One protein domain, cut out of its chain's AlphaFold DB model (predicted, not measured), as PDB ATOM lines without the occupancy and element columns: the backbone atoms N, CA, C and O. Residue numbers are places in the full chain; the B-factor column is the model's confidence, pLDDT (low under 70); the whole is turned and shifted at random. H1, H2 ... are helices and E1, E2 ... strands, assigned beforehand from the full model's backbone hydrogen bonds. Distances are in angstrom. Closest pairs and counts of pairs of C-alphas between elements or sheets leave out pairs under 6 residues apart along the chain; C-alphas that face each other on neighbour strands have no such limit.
ATOM      1  N   VAL A   4     194.012 244.688 158.025       86.50
ATOM      2  CA  VAL A   4     193.630 243.429 158.693       86.50
ATOM      3  C   VAL A   4     194.866 242.633 159.113       86.50
ATOM      4  O   VAL A   4     194.910 242.040 160.197       86.50
ATOM      5  N   GLU A   5     195.884 242.632 158.263       86.56
ATOM      6  CA  GLU A   5     197.142 241.945 158.513       86.56
ATOM      7  C   GLU A   5     197.965 242.674 159.579       86.56
ATOM      8  O   GLU A   5     198.436 242.039 160.524       86.56
ATOM      9  N   THR A   6     198.050 244.008 159.503       86.12
ATOM     10  CA  THR A   6     198.736 244.827 160.514       86.12
ATOM     11  C   THR A   6     198.087 244.662 161.890       86.12
ATOM     12  O   THR A   6     198.780 244.401 162.873       86.12
ATOM     13  N   ARG A   7     196.748 244.685 161.976       88.62
ATOM     14  CA  ARG A   7     196.020 244.378 163.222       88.62
ATOM     15  C   ARG A   7     196.399 243.001 163.761       88.62
ATOM     16  O   ARG A   7     196.672 242.857 164.950       88.62
ATOM     17  N   SER A   8     196.436 241.993 162.891       84.44
ATOM     18  CA  SER A   8     196.782 240.618 163.271       84.44
ATOM     19  C   SER A   8     198.214 240.505 163.806       84.44
ATOM     20  O   SER A   8     198.437 239.778 164.775       84.44
ATOM     21  N   ARG A   9     199.170 241.252 163.230       85.88
ATOM     22  CA  ARG A   9     200.540 241.366 163.753       85.88
ATOM     23  C   ARG A   9     200.580 242.042 165.119       85.88
ATOM     24  O   ARG A   9     201.191 241.487 166.025       85.88
ATOM     25  N   ILE A  10     199.862 243.150 165.313       88.69
ATOM     26  CA  ILE A  10     199.790 243.829 166.618       88.69
ATOM     27  C   ILE A  10     199.283 242.876 167.703       88.69
ATOM     28  O   ILE A  10     199.932 242.742 168.733       88.69
ATOM     29  N   PHE A  11     198.181 242.151 167.469       86.38
ATOM     30  CA  PHE A  11     197.670 241.175 168.445       86.38
ATOM     31  C   PHE A  11     198.691 240.076 168.777       86.38
ATOM     32  O   PHE A  11     198.759 239.617 169.917       86.38
ATOM     33  N   ARG A  12     199.478 239.644 167.788       82.75
ATOM     34  CA  ARG A  12     200.543 238.656 167.984       82.75
ATOM     35  C   ARG A  12     201.674 239.227 168.831       82.75
ATOM     36  O   ARG A  12     202.043 238.600 169.818       82.75
ATOM     37  N   TYR A  13     202.196 240.398 168.478       86.44
ATOM     38  CA  TYR A  13     203.257 241.044 169.246       86.44
ATOM     39  C   TYR A  13     202.806 241.349 170.671       86.44
ATOM     40  O   TYR A  13     203.541 241.098 171.613       86.44
ATOM     41  N   GLU A  14     201.562 241.780 170.853       86.44
ATOM     42  CA  GLU A  14     200.984 242.020 172.171       86.44
ATOM     43  C   GLU A  14     201.013 240.773 173.062       86.44
ATOM     44  O   GLU A  14     201.415 240.842 174.224       86.44
ATOM     45  N   SER A  15     200.679 239.616 172.488       81.75
ATOM     46  CA  SER A  15     200.751 238.331 173.187       81.75
ATOM     47  C   SER A  15     202.195 237.970 173.566       81.75
ATOM     48  O   SER A  15     202.437 237.440 174.650       81.75
ATOM     49  N   ILE A  16     203.165 238.292 172.703       82.19
ATOM     50  CA  ILE A  16     204.596 238.102 172.986       82.19
ATOM     51  C   ILE A  16     205.030 238.998 174.152       82.19
ATOM     52  O   ILE A  16     205.625 238.491 175.098       82.19
ATOM     53  N   LEU A  17     204.665 240.285 174.145       84.56
ATOM     54  CA  LEU A  17     204.990 241.238 175.218       84.56
ATOM     55  C   LEU A  17     204.406 240.793 176.574       84.56
ATOM     56  O   LEU A  17     205.076 240.855 177.609       84.56
ATOM     57  N   ARG A  18     203.161 240.294 176.592       83.44
ATOM     58  CA  ARG A  18     202.533 239.727 177.804       83.44
ATOM     59  C   ARG A  18     203.265 238.496 178.319       83.44
ATOM     60  O   ARG A  18     203.450 238.339 179.525       83.44
ATOM     61  N   TYR A  19     203.672 237.616 177.414       79.31
ATOM     62  CA  TYR A  19     204.437 236.434 177.781       79.31
ATOM     63  C   TYR A  19     205.808 236.808 178.350       79.31
ATOM     64  O   TYR A  19     206.134 236.413 179.466       79.31
ATOM     65  N   GLN A  20     206.554 237.648 177.638       80.44
ATOM     66  CA  GLN A  20     207.847 238.185 178.053       80.44
ATOM     67  C   GLN A  20     207.786 238.784 179.463       80.44
ATOM     68  O   GLN A  20     208.548 238.388 180.341       80.44
ATOM     69  N   THR A  21     206.805 239.648 179.728       80.00
ATOM     70  CA  THR A  21     206.616 240.250 181.057       80.00
ATOM     71  C   THR A  21     206.235 239.252 182.147       80.00
ATOM     72  O   THR A  21     206.695 239.377 183.285       80.00
ATOM     73  N   LYS A  22     205.419 238.237 181.835       78.81
ATOM     74  CA  LYS A  22     205.112 237.150 182.775       78.81
ATOM     75  C   LYS A  22     206.373 236.369 183.149       78.81
ATOM     76  O   LYS A  22     206.575 236.100 184.332       78.81
ATOM     77  N   THR A  23     207.203 236.019 182.175       75.56
ATOM     78  CA  THR A  23     208.395 235.196 182.401       75.56
ATOM     79  C   THR A  23     209.511 235.992 183.079       75.56
ATOM     80  O   THR A  23     210.127 235.492 184.017       75.56
ATOM     81  N   MET A  24     209.695 237.268 182.721       77.69
ATOM     82  CA  MET A  24     210.577 238.192 183.450       77.69
ATOM     83  C   MET A  24     210.232 238.250 184.938       77.69
ATOM     84  O   MET A  24     211.115 238.123 185.782       77.69
ATOM     85  N   TYR A  25     208.940 238.390 185.254       77.50
ATOM     86  CA  TYR A  25     208.457 238.403 186.632       77.50
ATOM     87  C   TYR A  25     208.756 237.091 187.365       77.50
ATOM     88  O   TYR A  25     209.205 237.120 188.508       77.50
ATOM     89  N   ALA A  26     208.529 235.945 186.714       74.94
ATOM     90  CA  ALA A  26     208.805 234.633 187.299       74.94
ATOM     91  C   ALA A  26     210.298 234.426 187.618       74.94
ATOM     92  O   ALA A  26     210.620 233.762 188.597       74.94
ATOM     93  N   ASN A  27     211.186 235.047 186.839       73.31
ATOM     94  CA  ASN A  27     212.639 234.959 186.999       73.31
ATOM     95  C   ASN A  27     213.245 236.122 187.811       73.31
ATOM     96  O   ASN A  27     214.462 236.255 187.879       73.31
ATOM     97  N   GLY A  28     212.417 236.980 188.423       70.88
ATOM     98  CA  GLY A  28     212.881 238.073 189.286       70.88
ATOM     99  C   GLY A  28     213.508 239.268 188.556       70.88
ATOM    100  O   GLY A  28     214.169 240.086 189.192       70.88
ATOM    101  N   HIS A  29     213.306 239.401 187.242       75.50
ATOM    102  CA  HIS A  29     213.773 240.567 186.487       75.50
ATOM    103  C   HIS A  29     212.921 241.813 186.773       75.50
ATOM    104  O   HIS A  29     211.725 241.725 187.070       75.50
ATOM    105  N   LEU A  30     213.535 242.993 186.634       68.12
ATOM    106  CA  LEU A  30     212.870 244.280 186.833       68.12
ATOM    107  C   LEU A  30     211.802 244.509 185.746       68.12
ATOM    108  O   LEU A  30     212.100 244.779 184.587       68.12
ATOM    109  N   LEU A  31     210.537 244.364 186.135       77.44
ATOM    110  CA  LEU A  31     209.380 244.411 185.239       77.44
ATOM    111  C   LEU A  31     208.859 245.831 184.965       77.44
ATOM    112  O   LEU A  31     208.189 246.053 183.953       77.44
ATOM    113  N   ALA A  32     209.106 246.754 185.898       77.00
ATOM    114  CA  ALA A  32     208.531 248.098 185.893       77.00
ATOM    115  C   ALA A  32     208.923 248.855 184.617       77.00
ATOM    116  O   ALA A  32     208.052 249.151 183.802       77.00
ATOM    117  N   ASP A  33     210.227 248.995 184.373       79.94
ATOM    118  CA  ASP A  33     210.787 249.726 183.232       79.94
ATOM    119  C   ASP A  33     210.284 249.203 181.881       79.94
ATOM    120  O   ASP A  33     209.979 249.976 180.969       79.94
ATOM    121  N   TYR A  34     210.148 247.880 181.745       84.12
ATOM    122  CA  TYR A  34     209.656 247.275 180.510       84.12
ATOM    123  C   TYR A  34     208.170 247.579 180.284       84.12
ATOM    124  O   TYR A  34     207.788 248.030 179.204       84.12
ATOM    125  N   CYS A  35     207.323 247.384 181.305       87.12
ATOM    126  CA  CYS A  35     205.897 247.718 181.215       87.12
ATOM    127  C   CYS A  35     205.684 249.208 180.923       87.12
ATOM    128  O   CYS A  35     204.858 249.561 180.080       87.12
ATOM    129  N   GLU A  36     206.437 250.068 181.607       91.31
ATOM    130  CA  GLU A  36     206.413 251.515 181.422       91.31
ATOM    131  C   GLU A  36     206.770 251.900 179.990       91.31
ATOM    132  O   GLU A  36     206.021 252.646 179.358       91.31
ATOM    133  N   THR A  37     207.858 251.343 179.455       90.81
ATOM    134  CA  THR A  37     208.325 251.616 178.090       90.81
ATOM    135  C   THR A  37     207.294 251.182 177.052       90.81
ATOM    136  O   THR A  37     206.937 251.969 176.174       90.81
ATOM    137  N   VAL A  38     206.769 249.955 177.171       91.06
ATOM    138  CA  VAL A  38     205.752 249.428 176.250       91.06
ATOM    139  C   VAL A  38     204.527 250.336 176.230       91.06
ATOM    140  O   VAL A  38     204.086 250.752 175.159       91.06
ATOM    141  N   ILE A  39     203.983 250.678 177.399       94.81
ATOM    142  CA  ILE A  39     202.768 251.494 177.497       94.81
ATOM    143  C   ILE A  39     203.019 252.913 176.978       94.81
ATOM    144  O   ILE A  39     202.241 253.405 176.160       94.81
ATOM    145  N   GLN A  40     204.115 253.552 177.391       95.75
ATOM    146  CA  GLN A  40     204.453 254.914 176.981       95.75
ATOM    147  C   GLN A  40     204.610 255.027 175.461       95.75
ATOM    148  O   GLN A  40     203.954 255.862 174.833       95.75
ATOM    149  N   GLN A  41     205.453 254.185 174.855       95.50
ATOM    150  CA  GLN A  41     205.732 254.252 173.419       95.50
ATOM    151  C   GLN A  41     204.483 253.949 172.588       95.50
ATOM    152  O   GLN A  41     204.233 254.622 171.589       95.50
ATOM    153  N   SER A  42     203.662 252.995 173.029       95.25
ATOM    154  CA  SER A  42     202.432 252.609 172.332       95.25
ATOM    155  C   SER A  42     201.387 253.722 172.338       95.25
ATOM    156  O   SER A  42     200.815 254.039 171.297       95.25
ATOM    157  N   LEU A  43     201.153 254.347 173.497       96.50
ATOM    158  CA  LEU A  43     200.208 255.457 173.624       96.50
ATOM    159  C   LEU A  43     200.687 256.697 172.857       96.50
ATOM    160  O   LEU A  43     199.886 257.375 172.214       96.50
ATOM    161  N   ASN A  44     201.995 256.967 172.861       97.25
ATOM    162  CA  ASN A  44     202.581 258.037 172.056       97.25
ATOM    163  C   ASN A  44     202.431 257.776 170.553       97.25
ATOM    164  O   ASN A  44     202.046 258.686 169.824       97.25
ATOM    165  N   ALA A  45     202.687 256.548 170.096       95.88
ATOM    166  CA  ALA A  45     202.551 256.171 168.692       95.88
ATOM    167  C   ALA A  45     201.096 256.234 168.204       95.88
ATOM    168  O   ALA A  45     200.840 256.694 167.092       95.88
ATOM    169  N   ALA A  46     200.143 255.800 169.031       95.75
ATOM    170  CA  ALA A  46     198.731 255.802 168.672       95.75
ATOM    171  C   ALA A  46     198.115 257.204 168.697       95.75
ATOM    172  O   ALA A  46     197.369 257.567 167.792       95.75
ATOM    173  N   PHE A  47     198.415 258.000 169.724       95.56
ATOM    174  CA  PHE A  47     197.631 259.199 170.041       95.56
ATOM    175  C   PHE A  47     198.443 260.498 170.061       95.56
ATOM    176  O   PHE A  47     197.868 261.562 170.275       95.56
ATOM    177  N   GLY A  48     199.763 260.447 169.859       94.25
ATOM    178  CA  GLY A  48     200.609 261.644 169.841       94.25
ATOM    179  C   GLY A  48     200.692 262.369 171.189       94.25
ATOM    180  O   GLY A  48     200.948 263.568 171.225       94.25
ATOM    181  N   LEU A  49     200.473 261.662 172.303       94.81
ATOM    182  CA  LEU A  49     200.350 262.259 173.644       94.81
ATOM    183  C   LEU A  49     201.651 262.865 174.191       94.81
ATOM    184  O   LEU A  49     201.608 263.612 175.169       94.81
ATOM    185  N   ALA A  50     202.795 262.546 173.576       95.25
ATOM    186  CA  ALA A  50     204.127 262.998 173.981       95.25
ATOM    187  C   ALA A  50     204.434 262.752 175.473       95.25
ATOM    188  O   ALA A  50     205.096 263.562 176.122       95.25
ATOM    189  N   LEU A  51     203.950 261.627 176.006       97.00
ATOM    190  CA  LEU A  51     204.210 261.147 177.359       97.00
ATOM    191  C   LEU A  51     205.712 260.966 177.576       97.00
ATOM    192  O   LEU A  51     206.390 260.369 176.735       97.00
ATOM    193  N   ARG A  52     206.205 261.450 178.715       95.88
ATOM    194  CA  ARG A  52     207.599 261.334 179.158       95.88
ATOM    195  C   ARG A  52     207.659 260.752 180.559       95.88
ATOM    196  O   ARG A  52     206.713 260.931 181.324       95.88
ATOM    197  N   ASN A  53     208.771 260.090 180.876       94.19
ATOM    198  CA  ASN A  53     209.016 259.537 182.202       94.19
ATOM    199  C   ASN A  53     208.991 260.676 183.228       94.19
ATOM    200  O   ASN A  53     209.835 261.569 183.194       94.19
ATOM    201  N   ALA A  54     208.019 260.638 184.132       93.56
ATOM    202  CA  ALA A  54     207.817 261.688 185.112       93.56
ATOM    203  C   ALA A  54     208.946 261.726 186.152       93.56
ATOM    204  O   ALA A  54     209.289 262.805 186.626       93.56
ATOM    205  N   ASN A  55     209.569 260.582 186.453       89.25
ATOM    206  CA  ASN A  55     210.700 260.497 187.378       89.25
ATOM    207  C   ASN A  55     212.001 261.079 186.809       89.25
ATOM    208  O   ASN A  55     212.903 261.386 187.587       89.25
ATOM    209  N   ALA A  56     212.103 261.263 185.487       88.75
ATOM    210  CA  ALA A  56     213.245 261.946 184.882       88.75
ATOM    211  C   ALA A  56     213.263 263.445 185.235       88.75
ATOM    212  O   ALA A  56     214.330 264.006 185.473       88.75
ATOM    213  N   ASP A  57     212.081 264.065 185.313       88.38
ATOM    214  CA  ASP A  57     211.920 265.487 185.636       88.38
ATOM    215  C   ASP A  57     211.624 265.719 187.134       88.38
ATOM    216  O   ASP A  57     211.998 266.748 187.698       88.38
ATOM    217  N   TYR A  58     210.963 264.759 187.793       90.38
ATOM    218  CA  TYR A  58     210.524 264.822 189.192       90.38
ATOM    219  C   TYR A  58     210.902 263.534 189.935       90.38
ATOM    220  O   TYR A  58     210.091 262.610 190.022       90.38
ATOM    221  N   PRO A  59     212.121 263.450 190.493       86.94
ATOM    222  CA  PRO A  59     212.590 262.239 191.151       86.94
ATOM    223  C   PRO A  59     211.665 261.787 192.287       86.94
ATOM    224  O   PRO A  59     211.302 262.578 193.159       86.94
ATOM    225  N   ASN A  60     211.356 260.488 192.323       84.94
ATOM    226  CA  ASN A  60     210.482 259.848 193.313       84.94
ATOM    227  C   ASN A  60     209.019 260.321 193.278       84.94
ATOM    228  O   ASN A  60     208.325 260.246 194.301       84.94
ATOM    229  N   LEU A  61     208.534 260.790 192.126       90.12
ATOM    230  CA  LEU A  61     207.116 261.067 191.952       90.12
ATOM    231  C   LEU A  61     206.333 259.753 192.042       90.12
ATOM    232  O   LEU A  61     206.534 258.820 191.267       90.12
ATOM    233  N   LYS A  62     205.449 259.667 193.036       89.50
ATOM    234  CA  LYS A  62     204.622 258.481 193.273       89.50
ATOM    235  C   LYS A  62     203.350 258.535 192.425       89.50
ATOM    236  O   LYS A  62     202.914 259.602 192.003       89.50
ATOM    237  N   ALA A  63     202.705 257.377 192.286       90.69
ATOM    238  CA  ALA A  63     201.385 257.185 191.669       90.69
ATOM    239  C   ALA A  63     201.286 257.345 190.150       90.69
ATOM    240  O   ALA A  63     200.231 257.019 189.604       90.69
ATOM    241  N   VAL A  64     202.317 257.864 189.484       95.06
ATOM    242  CA  VAL A  64     202.353 257.990 188.027       95.06
ATOM    243  C   VAL A  64     203.765 257.709 187.535       95.06
ATOM    244  O   VAL A  64     204.733 258.062 188.205       95.06
ATOM    245  N   ASP A  65     203.867 257.136 186.343       96.12
ATOM    246  CA  ASP A  65     205.154 256.863 185.706       96.12
ATOM    247  C   ASP A  65     205.413 257.866 184.573       96.12
ATOM    248  O   ASP A  65     206.558 258.233 184.315       96.12
ATOM    249  N   HIS A  66     204.350 258.373 183.926       97.44
ATOM    250  CA  HIS A  66     204.461 259.302 182.799       97.44
ATOM    251  C   HIS A  66     203.528 260.507 182.893       97.44
ATOM    252  O   HIS A  66     202.405 260.409 183.391       97.44
ATOM    253  N   LEU A  67     203.973 261.627 182.323       97.12
ATOM    254  CA  LEU A  67     203.198 262.859 182.162       97.12
ATOM    255  C   LEU A  67     203.285 263.367 180.724       97.12
ATOM    256  O   LEU A  67     204.316 263.226 180.064       97.12
ATOM    257  N   ASN A  68     202.207 263.985 180.240       96.62
ATOM    258  CA  ASN A  68     202.267 264.766 179.007       96.62
ATOM    259  C   ASN A  68     202.938 266.139 179.258       96.62
ATOM    260  O   ASN A  68     203.010 266.591 180.404       96.62
ATOM    261  N   PRO A  69     203.388 266.858 178.208       94.56
ATOM    262  CA  PRO A  69     204.128 268.114 178.378       94.56
ATOM    263  C   PRO A  69     203.352 269.196 179.145       94.56
ATOM    264  O   PRO A  69     203.939 269.954 179.913       94.56
ATOM    265  N   ASN A  70     202.026 269.223 178.978       93.38
ATOM    266  CA  ASN A  70     201.141 270.197 179.624       93.38
ATOM    267  C   ASN A  70     200.717 269.788 181.045       93.38
ATOM    268  O   ASN A  70     200.002 270.542 181.696       93.38
ATOM    269  N   ARG A  71     201.123 268.600 181.519       94.12
ATOM    270  CA  ARG A  71     200.754 268.019 182.825       94.12
ATOM    271  C   ARG A  71     199.245 267.955 183.075       94.12
ATOM    272  O   ARG A  71     198.794 268.044 184.209       94.12
ATOM    273  N   THR A  72     198.468 267.788 182.012       95.44
ATOM    274  CA  THR A  72     197.013 267.598 182.074       95.44
ATOM    275  C   THR A  72     196.627 266.121 182.070       95.44
ATOM    276  O   THR A  72     195.562 265.763 182.573       95.44
ATOM    277  N   LEU A  73     197.507 265.263 181.545       96.75
ATOM    278  CA  LEU A  73     197.346 263.817 181.480       96.75
ATOM    279  C   LEU A  73     198.517 263.135 182.186       96.75
ATOM    280  O   LEU A  73     199.679 263.368 181.839       96.75
ATOM    281  N   ALA A  74     198.192 262.249 183.121       97.31
ATOM    282  CA  ALA A  74     199.147 261.369 183.774       97.31
ATOM    283  C   ALA A  74     198.837 259.902 183.483       97.31
ATOM    284  O   ALA A  74     197.675 259.516 183.348       97.31
ATOM    285  N   VAL A  75     199.877 259.075 183.415       97.56
ATOM    286  CA  VAL A  75     199.756 257.638 183.167       97.56
ATOM    287  C   VAL A  75     200.532 256.866 184.226       97.56
ATOM    288  O   VAL A  75     201.729 257.073 184.403       97.56
ATOM    289  N   GLN A  76     199.852 255.942 184.897       96.62
ATOM    290  CA  GLN A  76     200.470 254.861 185.656       96.62
ATOM    291  C   GLN A  76     200.433 253.596 184.799       96.62
ATOM    292  O   GLN A  76     199.358 253.087 184.471       96.62
ATOM    293  N   ALA A  77     201.604 253.071 184.476       94.94
ATOM    294  CA  ALA A  77     201.783 251.772 183.868       94.94
ATOM    295  C   ALA A  77     201.780 250.670 184.940       94.94
ATOM    296  O   ALA A  77     202.181 250.836 186.096       94.94
ATOM    297  N   THR A  78     201.281 249.503 184.561       91.88
ATOM    298  CA  THR A  78     201.350 248.283 185.363       91.88
ATOM    299  C   THR A  78     201.371 247.079 184.428       91.88
ATOM    300  O   THR A  78     200.963 247.161 183.273       91.88
ATOM    301  N   ARG A  79     201.808 245.916 184.907       88.31
ATOM    302  CA  ARG A  79     201.640 244.678 184.133       88.31
ATOM    303  C   ARG A  79     200.164 244.306 184.026       88.31
ATOM    304  O   ARG A  79     199.657 244.077 182.934       88.31
ATOM    305  N   ALA A  80     199.480 244.278 185.167       88.56
ATOM    306  CA  ALA A  80     198.072 243.924 185.255       88.56
ATOM    307  C   ALA A  80     197.292 244.999 186.018       88.56
ATOM    308  O   ALA A  80     197.686 245.405 187.117       88.56
ATOM    309  N   VAL A  81     196.165 245.441 185.457       90.12
ATOM    310  CA  VAL A  81     195.222 246.311 186.170       90.12
ATOM    311  C   VAL A  81     194.411 245.451 187.135       90.12
ATOM    312  O   VAL A  81     193.626 244.602 186.711       90.12
ATOM    313  N   SER A  82     194.601 245.657 188.436       90.25
ATOM    314  CA  SER A  82     193.847 244.994 189.505       90.25
ATOM    315  C   SER A  82     193.143 246.026 190.380       90.25
ATOM    316  O   SER A  82     193.598 247.164 190.481       90.25
ATOM    317  N   LYS A  83     192.052 245.631 191.050       89.50
ATOM    318  CA  LYS A  83     191.313 246.514 191.968       89.50
ATOM    319  C   LYS A  83     192.239 247.146 193.018       89.50
ATOM    320  O   LYS A  83     192.247 248.361 193.157       89.50
ATOM    321  N   ALA A  84     193.083 246.334 193.659       90.75
ATOM    322  CA  ALA A  84     194.043 246.808 194.656       90.75
ATOM    323  C   ALA A  84     195.048 247.820 194.073       90.75
ATOM    324  O   ALA A  84     195.329 248.839 194.701       90.75
ATOM    325  N   LYS A  85     195.558 247.582 192.853       90.88
ATOM    326  CA  LYS A  85     196.461 248.531 192.181       90.88
ATOM    327  C   LYS A  85     195.737 249.835 191.843       90.88
ATOM    328  O   LYS A  85     196.317 250.895 192.048       90.88
ATOM    329  N   VAL A  86     194.492 249.773 191.370       91.88
ATOM    330  CA  VAL A  86     193.678 250.959 191.056       91.88
ATOM    331  C   VAL A  86     193.418 251.792 192.310       91.88
ATOM    332  O   VAL A  86     193.728 252.980 192.318       91.88
ATOM    333  N   GLU A  87     192.924 251.176 193.383       92.75
ATOM    334  CA  GLU A  87     192.631 251.859 194.651       92.75
ATOM    335  C   GLU A  87     193.892 252.486 195.263       92.75
ATOM    336  O   GLU A  87     193.884 253.664 195.621       92.75
ATOM    337  N   GLY A  88     195.000 251.737 195.303       94.56
ATOM    338  CA  GLY A  88     196.279 252.241 195.805       94.56
ATOM    339  C   GLY A  88     196.836 253.396 194.970       94.56
ATOM    340  O   GLY A  88     197.305 254.387 195.524       94.56
ATOM    341  N   THR A  89     196.734 253.311 193.640       95.19
ATOM    342  CA  THR A  89     197.192 254.378 192.736       95.19
ATOM    343  C   THR A  89     196.350 255.640 192.910       95.19
ATOM    344  O   THR A  89     196.907 256.725 193.029       95.19
ATOM    345  N   ILE A  90     195.022 255.515 193.001       94.62
ATOM    346  CA  ILE A  90     194.120 256.651 193.246       94.62
ATOM    347  C   ILE A  90     194.442 257.331 194.581       94.62
ATOM    348  O   ILE A  90     194.498 258.559 194.641       94.62
ATOM    349  N   ALA A  91     194.655 256.557 195.648       94.38
ATOM    350  CA  ALA A  91     194.977 257.103 196.964       94.38
ATOM    351  C   ALA A  91     196.304 257.880 196.951       94.38
ATOM    352  O   ALA A  91     196.358 259.016 197.425       94.38
ATOM    353  N   LEU A  92     197.351 257.300 196.353       95.62
ATOM    354  CA  LEU A  92     198.645 257.966 196.206       95.62
ATOM    355  C   LEU A  92     198.534 259.213 195.322       95.62
ATOM    356  O   LEU A  92     199.029 260.265 195.706       95.62
ATOM    357  N   PHE A  93     197.825 259.131 194.194       95.31
ATOM    358  CA  PHE A  93     197.619 260.263 193.291       95.31
ATOM    359  C   PHE A  93     196.937 261.431 194.007       95.31
ATOM    360  O   PHE A  93     197.410 262.562 193.923       95.31
ATOM    361  N   LYS A  94     195.867 261.167 194.771       93.12
ATOM    362  CA  LYS A  94     195.188 262.195 195.573       93.12
ATOM    363  C   LYS A  94     196.137 262.845 196.578       93.12
ATOM    364  O   LYS A  94     196.136 264.065 196.701       93.12
ATOM    365  N   SER A  95     196.949 262.045 197.268       92.88
ATOM    366  CA  SER A  95     197.911 262.551 198.251       92.88
ATOM    367  C   SER A  95     199.052 263.353 197.626       92.88
ATOM    368  O   SER A  95     199.540 264.284 198.259       92.88
ATOM    369  N   GLU A  96     199.534 262.975 196.444       93.44
ATOM    370  CA  GLU A  96     200.621 263.681 195.761       93.44
ATOM    371  C   GLU A  96     200.118 264.961 195.089       93.44
ATOM    372  O   GLU A  96     200.802 265.982 195.118       93.44
ATOM    373  N   ARG A  97     198.906 264.942 194.527       92.19
ATOM    374  CA  ARG A  97     198.291 266.089 193.848       92.19
ATOM    375  C   ARG A  97     198.010 267.270 194.773       92.19
ATOM    376  O   ARG A  97     198.092 268.407 194.329       92.19
ATOM    377  N   THR A  98     197.670 267.026 196.037       90.06
ATOM    378  CA  THR A  98     197.339 268.092 197.000       90.06
ATOM    379  C   THR A  98     198.563 268.769 197.616       90.06
ATOM    380  O   THR A  98     198.412 269.745 198.351       90.06
ATOM    381  N   LYS A  99     199.778 268.283 197.332       91.12
ATOM    382  CA  LYS A  99     201.009 268.932 197.794       91.12
ATOM    383  C   LYS A  99     201.232 270.236 197.033       91.12
ATOM    384  O   LYS A  99     201.071 270.291 195.816       91.12
ATOM    385  N   ALA A 100     201.646 271.276 197.751       87.56
ATOM    386  CA  ALA A 100     201.983 272.556 197.140       87.56
ATOM    387  C   ALA A 100     203.127 272.388 196.122       87.56
ATOM    388  O   ALA A 100     204.147 271.775 196.437       87.56
ATOM    389  N   GLY A 101     202.946 272.924 194.910       87.38
ATOM    390  CA  GLY A 101     203.926 272.818 193.822       87.38
ATOM    391  C   GLY A 101     204.034 271.423 193.202       87.38
ATOM    392  O   GLY A 101     205.015 271.131 192.518       87.38
ATOM    393  N   SER A 102     203.059 270.544 193.451       91.56
ATOM    394  CA  SER A 102     203.043 269.205 192.871       91.56
ATOM    395  C   SER A 102     202.958 269.264 191.345       91.56
ATOM    396  O   SER A 102     202.090 269.955 190.806       91.56
ATOM    397  N   PRO A 103     203.754 268.463 190.611       91.62
ATOM    398  CA  PRO A 103     203.610 268.350 189.161       91.62
ATOM    399  C   PRO A 103     202.252 267.763 188.737       91.62
ATOM    400  O   PRO A 103     201.918 267.820 187.555       91.62
ATOM    401  N   LEU A 104     201.468 267.218 189.680       94.50
ATOM    402  CA  LEU A 104     200.153 266.622 189.441       94.50
ATOM    403  C   LEU A 104     198.976 267.585 189.663       94.50
ATOM    404  O   LEU A 104     197.833 267.196 189.427       94.50
ATOM    405  N   GLU A 105     199.212 268.819 190.122       91.94
ATOM    406  CA  GLU A 105     198.142 269.767 190.486       91.94
ATOM    407  C   GLU A 105     197.156 270.018 189.323       91.94
ATOM    408  O   GLU A 105     195.932 269.973 189.507       91.94
ATOM    409  N   ASN A 106     197.701 270.155 188.107       92.38
ATOM    410  CA  ASN A 106     196.983 270.488 186.873       92.38
ATOM    411  C   ASN A 106     196.492 269.255 186.102       92.38
ATOM    412  O   ASN A 106     195.885 269.390 185.038       92.38
ATOM    413  N   VAL A 107     196.733 268.050 186.627       95.06
ATOM    414  CA  VAL A 107     196.293 266.814 185.982       95.06
ATOM    415  C   VAL A 107     194.778 266.708 186.096       95.06
ATOM    416  O   VAL A 107     194.228 266.591 187.192       95.06
ATOM    417  N   THR A 108     194.110 266.709 184.947       94.81
ATOM    418  CA  THR A 108     192.657 266.527 184.808       94.81
ATOM    419  C   THR A 108     192.292 265.096 184.418       94.81
ATOM    420  O   THR A 108     191.140 264.676 184.541       94.81
ATOM    421  N   GLU A 109     193.265 264.320 183.941       96.00
ATOM    422  CA  GLU A 109     193.054 262.950 183.499       96.00
ATOM    423  C   GLU A 109     194.180 262.026 183.979       96.00
ATOM    424  O   GLU A 109     195.357 262.284 183.742       96.00
ATOM    425  N   LEU A 110     193.817 260.934 184.654       96.06
ATOM    426  CA  LEU A 110     194.741 259.888 185.095       96.06
ATOM    427  C   LEU A 110     194.387 258.576 184.402       96.06
ATOM    428  O   LEU A 110     193.281 258.059 184.564       96.06
ATOM    429  N   HIS A 111     195.321 258.001 183.655       96.50
ATOM    430  CA  HIS A 111     195.168 256.669 183.078       96.50
ATOM    431  C   HIS A 111     195.947 255.651 183.900       96.50
ATOM    432  O   HIS A 111     197.140 255.813 184.127       96.50
ATOM    433  N   ILE A 112     195.287 254.575 184.314       95.94
ATOM    434  CA  ILE A 112     195.928 253.409 184.925       95.94
ATOM    435  C   ILE A 112     195.873 252.287 183.897       95.94
ATOM    436  O   ILE A 112     194.825 251.665 183.691       95.94
ATOM    437  N   VAL A 113     196.997 252.062 183.225       95.31
ATOM    438  CA  VAL A 113     197.083 251.206 182.042       95.31
ATOM    439  C   VAL A 113     197.870 249.953 182.372       95.31
ATOM    440  O   VAL A 113     198.986 250.025 182.881       95.31
ATOM    441  N   GLY A 114     197.284 248.794 182.086       92.38
ATOM    442  CA  GLY A 114     197.959 247.502 182.206       92.38
ATOM    443  C   GLY A 114     198.282 246.897 180.851       92.38
ATOM    444  O   GLY A 114     197.566 247.168 179.897       92.38
ATOM    445  N   LEU A 115     199.265 246.004 180.741       88.62
ATOM    446  CA  LEU A 115     199.339 245.119 179.565       88.62
ATOM    447  C   LEU A 115     198.109 244.204 179.506       88.62
ATOM    448  O   LEU A 115     197.551 243.956 178.440       88.62
ATOM    449  N   GLU A 116     197.619 243.775 180.669       85.06
ATOM    450  CA  GLU A 116     196.387 243.006 180.829       85.06
ATOM    451  C   GLU A 116     195.491 243.558 181.951       85.06
ATOM    452  O   GLU A 116     195.919 244.347 182.796       85.06
ATOM    453  N   CYS A 117     194.228 243.131 181.979       78.94
ATOM    454  CA  CYS A 117     193.368 243.294 183.152       78.94
ATOM    455  C   CYS A 117     193.432 242.008 183.981       78.94
ATOM    456  O   CYS A 117     193.239 240.923 183.439       78.94
ATOM    457  N   ALA A 118     193.633 242.116 185.298       75.56
ATOM    458  CA  ALA A 118     193.715 240.953 186.188       75.56
ATOM    459  C   ALA A 118     192.418 240.124 186.211       75.56
ATOM    460  O   ALA A 118     192.438 238.931 186.506       75.56
ATOM    461  N   LYS A 119     191.278 240.759 185.912       70.50
ATOM    462  CA  LYS A 119     189.994 240.095 185.674       70.50
ATOM    463  C   LYS A 119     189.366 240.657 184.398       70.50
ATOM    464  O   LYS A 119     189.335 241.881 184.259       70.50
ATOM    465  N   PRO A 120     188.782 239.819 183.520       62.53
ATOM    466  CA  PRO A 120     188.070 240.299 182.334       62.53
ATOM    467  C   PRO A 120     186.947 241.290 182.671       62.53
ATOM    468  O   PRO A 120     186.768 242.284 181.974       62.53
ATOM    469  N   SER A 121     186.247 241.071 183.791       62.75
ATOM    470  CA  SER A 121     185.159 241.932 184.272       62.75
ATOM    471  C   SER A 121     185.598 243.330 184.704       62.75
ATOM    472  O   SER A 121     184.745 244.190 184.903       62.75
ATOM    473  N   MET A 122     186.903 243.581 184.859       64.69
ATOM    474  CA  MET A 122     187.366 244.931 185.161       64.69
ATOM    475  C   MET A 122     187.197 245.881 183.977       64.69
ATOM    476  O   MET A 122     186.951 247.052 184.235       64.69
ATOM    477  N   GLY A 123     187.230 245.386 182.731       63.16
ATOM    478  CA  GLY A 123     186.932 246.177 181.531       63.16
ATOM    479  C   GLY A 123     187.659 247.526 181.460       63.16
ATOM    480  O   GLY A 123     188.718 247.703 182.065       63.16
ATOM    481  N   THR A 124     187.079 248.470 180.712       75.25
ATOM    482  CA  THR A 124     187.417 249.892 180.838       75.25
ATOM    483  C   THR A 124     186.553 250.496 181.936       75.25
ATOM    484  O   THR A 124     185.328 250.435 181.834       75.25
ATOM    485  N   GLN A 125     187.154 251.109 182.956       79.69
ATOM    486  CA  GLN A 125     186.404 251.877 183.956       79.69
ATOM    487  C   GLN A 125     186.739 253.351 183.839       79.69
ATOM    488  O   GLN A 125     187.905 253.723 183.717       79.69
ATOM    489  N   VAL A 126     185.706 254.185 183.911       82.12
ATOM    490  CA  VAL A 126     185.847 255.633 184.016       82.12
ATOM    491  C   VAL A 126     185.284 256.043 185.367       82.12
ATOM    492  O   VAL A 126     184.093 255.883 185.625       82.12
ATOM    493  N   LEU A 127     186.153 256.537 186.240       84.75
ATOM    494  CA  LEU A 127     185.805 256.996 187.577       84.75
ATOM    495  C   LEU A 127     186.044 258.497 187.642       84.75
ATOM    496  O   LEU A 127     187.127 258.977 187.319       84.75
ATOM    497  N   ARG A 128     185.045 259.249 188.093       82.31
ATOM    498  CA  ARG A 128     185.221 260.665 188.406       82.31
ATOM    499  C   ARG A 128     185.637 260.770 189.869       82.31
ATOM    500  O   ARG A 128     184.854 260.398 190.739       82.31
ATOM    501  N   LEU A 129     186.874 261.193 190.134       77.81
ATOM    502  CA  LEU A 129     187.374 261.283 191.511       77.81
ATOM    503  C   LEU A 129     186.808 262.495 192.234       77.81
ATOM    504  O   LEU A 129     186.391 262.347 193.375       77.81
ATOM    505  N   ASP A 130     186.800 263.636 191.543       75.31
ATOM    506  CA  ASP A 130     186.285 264.937 191.973       75.31
ATOM    507  C   ASP A 130     185.718 265.672 190.740       75.31
ATOM    508  O   ASP A 130     185.676 265.114 189.637       75.31
ATOM    509  N   LYS A 131     185.284 266.934 190.872       67.62
ATOM    510  CA  LYS A 131     184.731 267.691 189.732       67.62
ATOM    511  C   LYS A 131     185.701 267.791 188.546       67.62
ATOM    512  O   LYS A 131     185.223 267.788 187.415       67.62
ATOM    513  N   ASP A 132     187.009 267.746 188.782       82.69
ATOM    514  CA  ASP A 132     188.001 268.129 187.770       82.69
ATOM    515  C   ASP A 132     188.901 266.981 187.294       82.69
ATOM    516  O   ASP A 132     189.694 267.177 186.377       82.69
ATOM    517  N   VAL A 133     188.790 265.781 187.887       92.06
ATOM    518  CA  VAL A 133     189.680 264.652 187.563       92.06
ATOM    519  C   VAL A 133     188.909 263.413 187.128       92.06
ATOM    520  O   VAL A 133     188.103 262.855 187.882       92.06
ATOM    521  N   THR A 134     189.231 262.942 185.924       94.50
ATOM    522  CA  THR A 134     188.750 261.675 185.372       94.50
ATOM    523  C   THR A 134     189.844 260.619 185.448       94.50
ATOM    524  O   THR A 134     190.945 260.814 184.945       94.50
ATOM    525  N   VAL A 135     189.534 259.470 186.042       93.50
ATOM    526  CA  VAL A 135     190.405 258.295 186.049       93.50
ATOM    527  C   VAL A 135     189.884 257.294 185.037       93.50
ATOM    528  O   VAL A 135     188.725 256.891 185.109       93.50
ATOM    529  N   LYS A 136     190.746 256.863 184.120       93.56
ATOM    530  CA  LYS A 136     190.463 255.780 183.178       93.56
ATOM    531  C   LYS A 136     191.338 254.584 183.509       93.56
ATOM    532  O   LYS A 136     192.541 254.731 183.694       93.56
ATOM    533  N   THR A 137     190.751 253.398 183.573       92.81
ATOM    534  CA  THR A 137     191.492 252.152 183.789       92.81
ATOM    535  C   THR A 137     191.198 251.196 182.649       92.81
ATOM    536  O   THR A 137     190.039 251.058 182.267       92.81
ATOM    537  N   TYR A 138     192.229 250.599 182.050       91.88
ATOM    538  CA  TYR A 138     192.071 249.703 180.901       91.88
ATOM    539  C   TYR A 138     193.343 248.883 180.636       91.88
ATOM    540  O   TYR A 138     194.439 249.231 181.079       91.88
ATOM    541  N   SER A 139     193.206 247.794 179.875       91.44
ATOM    542  CA  SER A 139     194.365 247.125 179.266       91.44
ATOM    543  C   SER A 139     194.827 247.886 178.023       91.44
ATOM    544  O   SER A 139     193.994 248.437 177.307       91.44
ATOM    545  N   LEU A 140     196.126 247.880 177.733       92.19
ATOM    546  CA  LEU A 140     196.752 248.635 176.652       92.19
ATOM    547  C   LEU A 140     196.022 248.415 175.328       92.19
ATOM    548  O   LEU A 140     195.608 249.369 174.687       92.19
ATOM    549  N   LEU A 141     195.777 247.158 174.965       88.75
ATOM    550  CA  LEU A 141     195.098 246.794 173.725       88.75
ATOM    551  C   LEU A 141     193.663 247.338 173.628       88.75
ATOM    552  O   LEU A 141     193.222 247.719 172.545       88.75
ATOM    553  N   LEU A 142     192.943 247.384 174.754       88.56
ATOM    554  CA  LEU A 142     191.601 247.963 174.825       88.56
ATOM    555  C   LEU A 142     191.651 249.491 174.712       88.56
ATOM    556  O   LEU A 142     190.822 250.070 174.022       88.56
ATOM    557  N   GLY A 143     192.636 250.128 175.351       88.88
ATOM    558  CA  GLY A 143     192.845 251.575 175.272       88.88
ATOM    559  C   GLY A 143     193.324 252.058 173.908       88.88
ATOM    560  O   GLY A 143     192.954 253.148 173.490       88.88
ATOM    561  N   LEU A 144     194.113 251.244 173.202       91.88
ATOM    562  CA  LEU A 144     194.560 251.527 171.839       91.88
ATOM    563  C   LEU A 144     193.420 251.449 170.820       91.88
ATOM    564  O   LEU A 144     193.536 252.062 169.767       91.88
ATOM    565  N   ASP A 145     192.372 250.667 171.104       90.06
ATOM    566  CA  ASP A 145     191.250 250.405 170.197       90.06
ATOM    567  C   ASP A 145     191.711 250.189 168.743       90.06
ATOM    568  O   ASP A 145     191.334 250.889 167.803       90.06
ATOM    569  N   VAL A 146     192.588 249.196 168.564       87.94
ATOM    570  CA  VAL A 146     193.351 248.930 167.326       87.94
ATOM    571  C   VAL A 146     192.461 248.786 166.076       87.94
ATOM    572  O   VAL A 146     192.916 248.927 164.939       87.94
ATOM    573  N   ARG A 147     191.166 248.501 166.256       86.06
ATOM    574  CA  ARG A 147     190.189 248.424 165.161       86.06
ATOM    575  C   ARG A 147     189.847 249.794 164.575       86.06
ATOM    576  O   ARG A 147     189.555 249.857 163.386       86.06
ATOM    577  N   ASN A 148     189.912 250.840 165.390       89.62
ATOM    578  CA  ASN A 148     189.496 252.196 165.053       89.62
ATOM    579  C   ASN A 148     190.677 253.155 164.826       89.62
ATOM    580  O   ASN A 148     190.459 254.305 164.452       89.62
ATOM    581  N   LEU A 149     191.921 252.695 165.004       92.00
ATOM    582  CA  LEU A 149     193.111 253.463 164.628       92.00
ATOM    583  C   LEU A 149     193.179 253.679 163.111       92.00
ATOM    584  O   LEU A 149     192.928 252.757 162.329       92.00
ATOM    585  N   ALA A 150     193.586 254.881 162.702       93.06
ATOM    586  CA  ALA A 150     193.921 255.168 161.313       93.06
ATOM    587  C   ALA A 150     195.180 254.393 160.892       93.06
ATOM    588  O   ALA A 150     196.049 254.118 161.722       93.06
ATOM    589  N   SER A 151     195.334 254.090 159.599       90.94
ATOM    590  CA  SER A 151     196.422 253.232 159.101       90.94
ATOM    591  C   SER A 151     197.822 253.724 159.506       90.94
ATOM    592  O   SER A 151     198.659 252.926 159.909       90.94
ATOM    593  N   GLY A 152     198.068 255.041 159.515       91.31
ATOM    594  CA  GLY A 152     199.352 255.596 159.965       91.31
ATOM    595  C   GLY A 152     199.631 255.394 161.463       91.31
ATOM    596  O   GLY A 152     200.771 255.131 161.845       91.31
ATOM    597  N   GLN A 153     198.597 255.469 162.308       93.94
ATOM    598  CA  GLN A 153     198.698 255.180 163.747       93.94
ATOM    599  C   GLN A 153     198.900 253.681 163.975       93.94
ATOM    600  O   GLN A 153     199.712 253.278 164.801       93.94
ATOM    601  N   LEU A 154     198.186 252.857 163.205       92.81
ATOM    602  CA  LEU A 154     198.289 251.406 163.239       92.81
ATOM    603  C   LEU A 154     199.714 250.944 162.906       92.81
ATOM    604  O   LEU A 154     200.297 250.167 163.660       92.81
ATOM    605  N   ASP A 155     200.302 251.480 161.837       91.75
ATOM    606  CA  ASP A 155     201.683 251.192 161.440       91.75
ATOM    607  C   ASP A 155     202.698 251.693 162.485       91.75
ATOM    608  O   ASP A 155     203.710 251.044 162.742       91.75
ATOM    609  N   ALA A 156     202.445 252.839 163.126       93.50
ATOM    610  CA  ALA A 156     203.307 253.342 164.194       93.50
ATOM    611  C   ALA A 156     203.285 252.433 165.435       93.50
ATOM    612  O   ALA A 156     204.347 252.121 165.975       93.50
ATOM    613  N   VAL A 157     202.100 251.980 165.852       93.75
ATOM    614  CA  VAL A 157     201.933 251.023 166.955       93.75
ATOM    615  C   VAL A 157     202.602 249.693 166.618       93.75
ATOM    616  O   VAL A 157     203.318 249.143 167.450       93.75
ATOM    617  N   GLU A 158     202.416 249.186 165.399       92.38
ATOM    618  CA  GLU A 158     203.022 247.925 164.975       92.38
ATOM    619  C   GLU A 158     204.552 247.970 165.034       92.38
ATOM    620  O   GLU A 158     205.149 247.061 165.609       92.38
ATOM    621  N   ARG A 159     205.178 249.065 164.580       90.50
ATOM    622  CA  ARG A 159     206.635 249.249 164.675       90.50
ATOM    623  C   ARG A 159     207.147 249.250 166.113       90.50
ATOM    624  O   ARG A 159     208.182 248.646 166.381       90.50
ATOM    625  N   VAL A 160     206.434 249.908 167.030       90.94
ATOM    626  CA  VAL A 160     206.781 249.911 168.463       90.94
ATOM    627  C   VAL A 160     206.730 248.490 169.019       90.94
ATOM    628  O   VAL A 160     207.689 248.017 169.625       90.94
ATOM    629  N   PHE A 161     205.631 247.783 168.768       89.69
ATOM    630  CA  PHE A 161     205.438 246.416 169.243       89.69
ATOM    631  C   PHE A 161     206.484 245.466 168.652       89.69
ATOM    632  O   PHE A 161     207.050 244.642 169.369       89.69
ATOM    633  N   HIS A 162     206.780 245.601 167.361       87.06
ATOM    634  CA  HIS A 162     207.819 244.825 166.707       87.06
ATOM    635  C   HIS A 162     209.185 245.073 167.360       87.06
ATOM    636  O   HIS A 162     209.787 244.124 167.852       87.06
ATOM    637  N   GLY A 163     209.617 246.333 167.479       84.88
ATOM    638  CA  GLY A 163     210.910 246.677 168.078       84.88
ATOM    639  C   GLY A 163     211.077 246.147 169.505       84.88
ATOM    640  O   GLY A 163     212.121 245.591 169.838       84.88
ATOM    641  N   LEU A 164     210.027 246.245 170.329       82.81
ATOM    642  CA  LEU A 164     210.039 245.784 171.723       82.81
ATOM    643  C   LEU A 164     209.995 244.257 171.871       82.81
ATOM    644  O   LEU A 164     210.488 243.730 172.867       82.81
ATOM    645  N   THR A 165     209.429 243.545 170.891       78.06
ATOM    646  CA  THR A 165     209.423 242.071 170.874       78.06
ATOM    647  C   THR A 165     210.721 241.479 170.331       78.06
ATOM    648  O   THR A 165     211.060 240.358 170.702       78.06
ATOM    649  N   THR A 166     211.462 242.219 169.498       69.31
ATOM    650  CA  THR A 166     212.738 241.782 168.903       69.31
ATOM    651  C   THR A 166     213.968 242.018 169.777       69.31
ATOM    652  O   THR A 166     215.060 241.620 169.386       69.31
ATOM    653  N   VAL A 167     213.836 242.665 170.941       63.59
ATOM    654  CA  VAL A 167     214.973 242.849 171.856       63.59
ATOM    655  C   VAL A 167     215.423 241.475 172.370       63.59
ATOM    656  O   VAL A 167     214.742 240.853 173.183       63.59
TER     657      VAL A 167
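Overview. This is residues 4 to 167 of the 319 residues of an uncharacterized protein of Herbiconiux flava (UniProt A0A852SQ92). A twisted four-stranded sheet lies between helices: H4 covers one face, and H2 with the short H5 packs on the other. H1 and H6 join H2 in a three-helix bundle at one end of the model, with H6 off the sheet. The printed part has 164 residues, with six named helices and four named strands in the order H1 H2 H3 E1 H4 E2 E3 E4 H5 H6. The mixed sheet runs E1 E2 E4 E3, and the class is mixed, helices and strands. The whole is compact, with a radius of gyration of the C-alphas of 15.5 A, and spans 48 by 37 by 33 A.

Arrangement. Start with H1, residues 4 to 26, H2, residues 32 to 47, and H6, residues 151 to 165, an up-and-down bundle in which each helix runs against the one before it. H1 touches H6, the closest C-alphas being those of Ile 10 and Glu 158 at 5.5 A. H2 touches H6 at a shallow tilt of 15 degrees, opposite ways, closest at the C-alphas of Ala 46 and Gln 153, 5.0 A. Next find E1, residues 73 to 81, H4, residues 83 to 97, and E2, residues 109 to 117, a strand-helix-strand unit, two parallel neighbour strands with a helix between, whose crossover is right-handed. N 76 and O 111 are 2.8 A apart. E4, residues 133 to 139, is parallel to E2, with N 112 and O 136 at 2.8 A. E3, residues 125 to 130, makes an antiparallel hairpin with E4, with N 127 and O 135 at 2.8 A. The sheet has helices on both faces, three layers: H2, 8.7 A over it, and H4, 8.9 A over it, are on opposite faces. H5, residues 140 to 144, is on the same face as H2. H3, residues 54 to 57, is not on the sheet. Every O i to N i+4 pair is within hydrogen-bond range in H1, H2, H4, H5 and H6; H3 is too short for one.

Along the chain. Find C-alpha 4 at (193.630, 243.429, 158.693); from there H1 runs 33.6 A. H2 spans 22.2 A, H4 20.9 A and H6 20.8 A. E1 spans 18.2 A and bends by 95 degrees at residue 78; E2 spans 19.7 A and bends by 80 degrees at residue 114. E3 spans 15.3 A and E4 19.9 A. H6 ends at C-alpha 165, (209.423, 242.071, 170.874).

Size, cuts and confidence. The two C-alphas farthest apart, those of Glu 5 and Ala 100, are 49.5 A apart. The printed part has no cut. The links H3 to E1 and H4 to E2 are long. Look for pLDDT under 70 at residue 30, residues 120 to 123, residue 131 and residues 166 to 167; the mean of the printed part is 88.1.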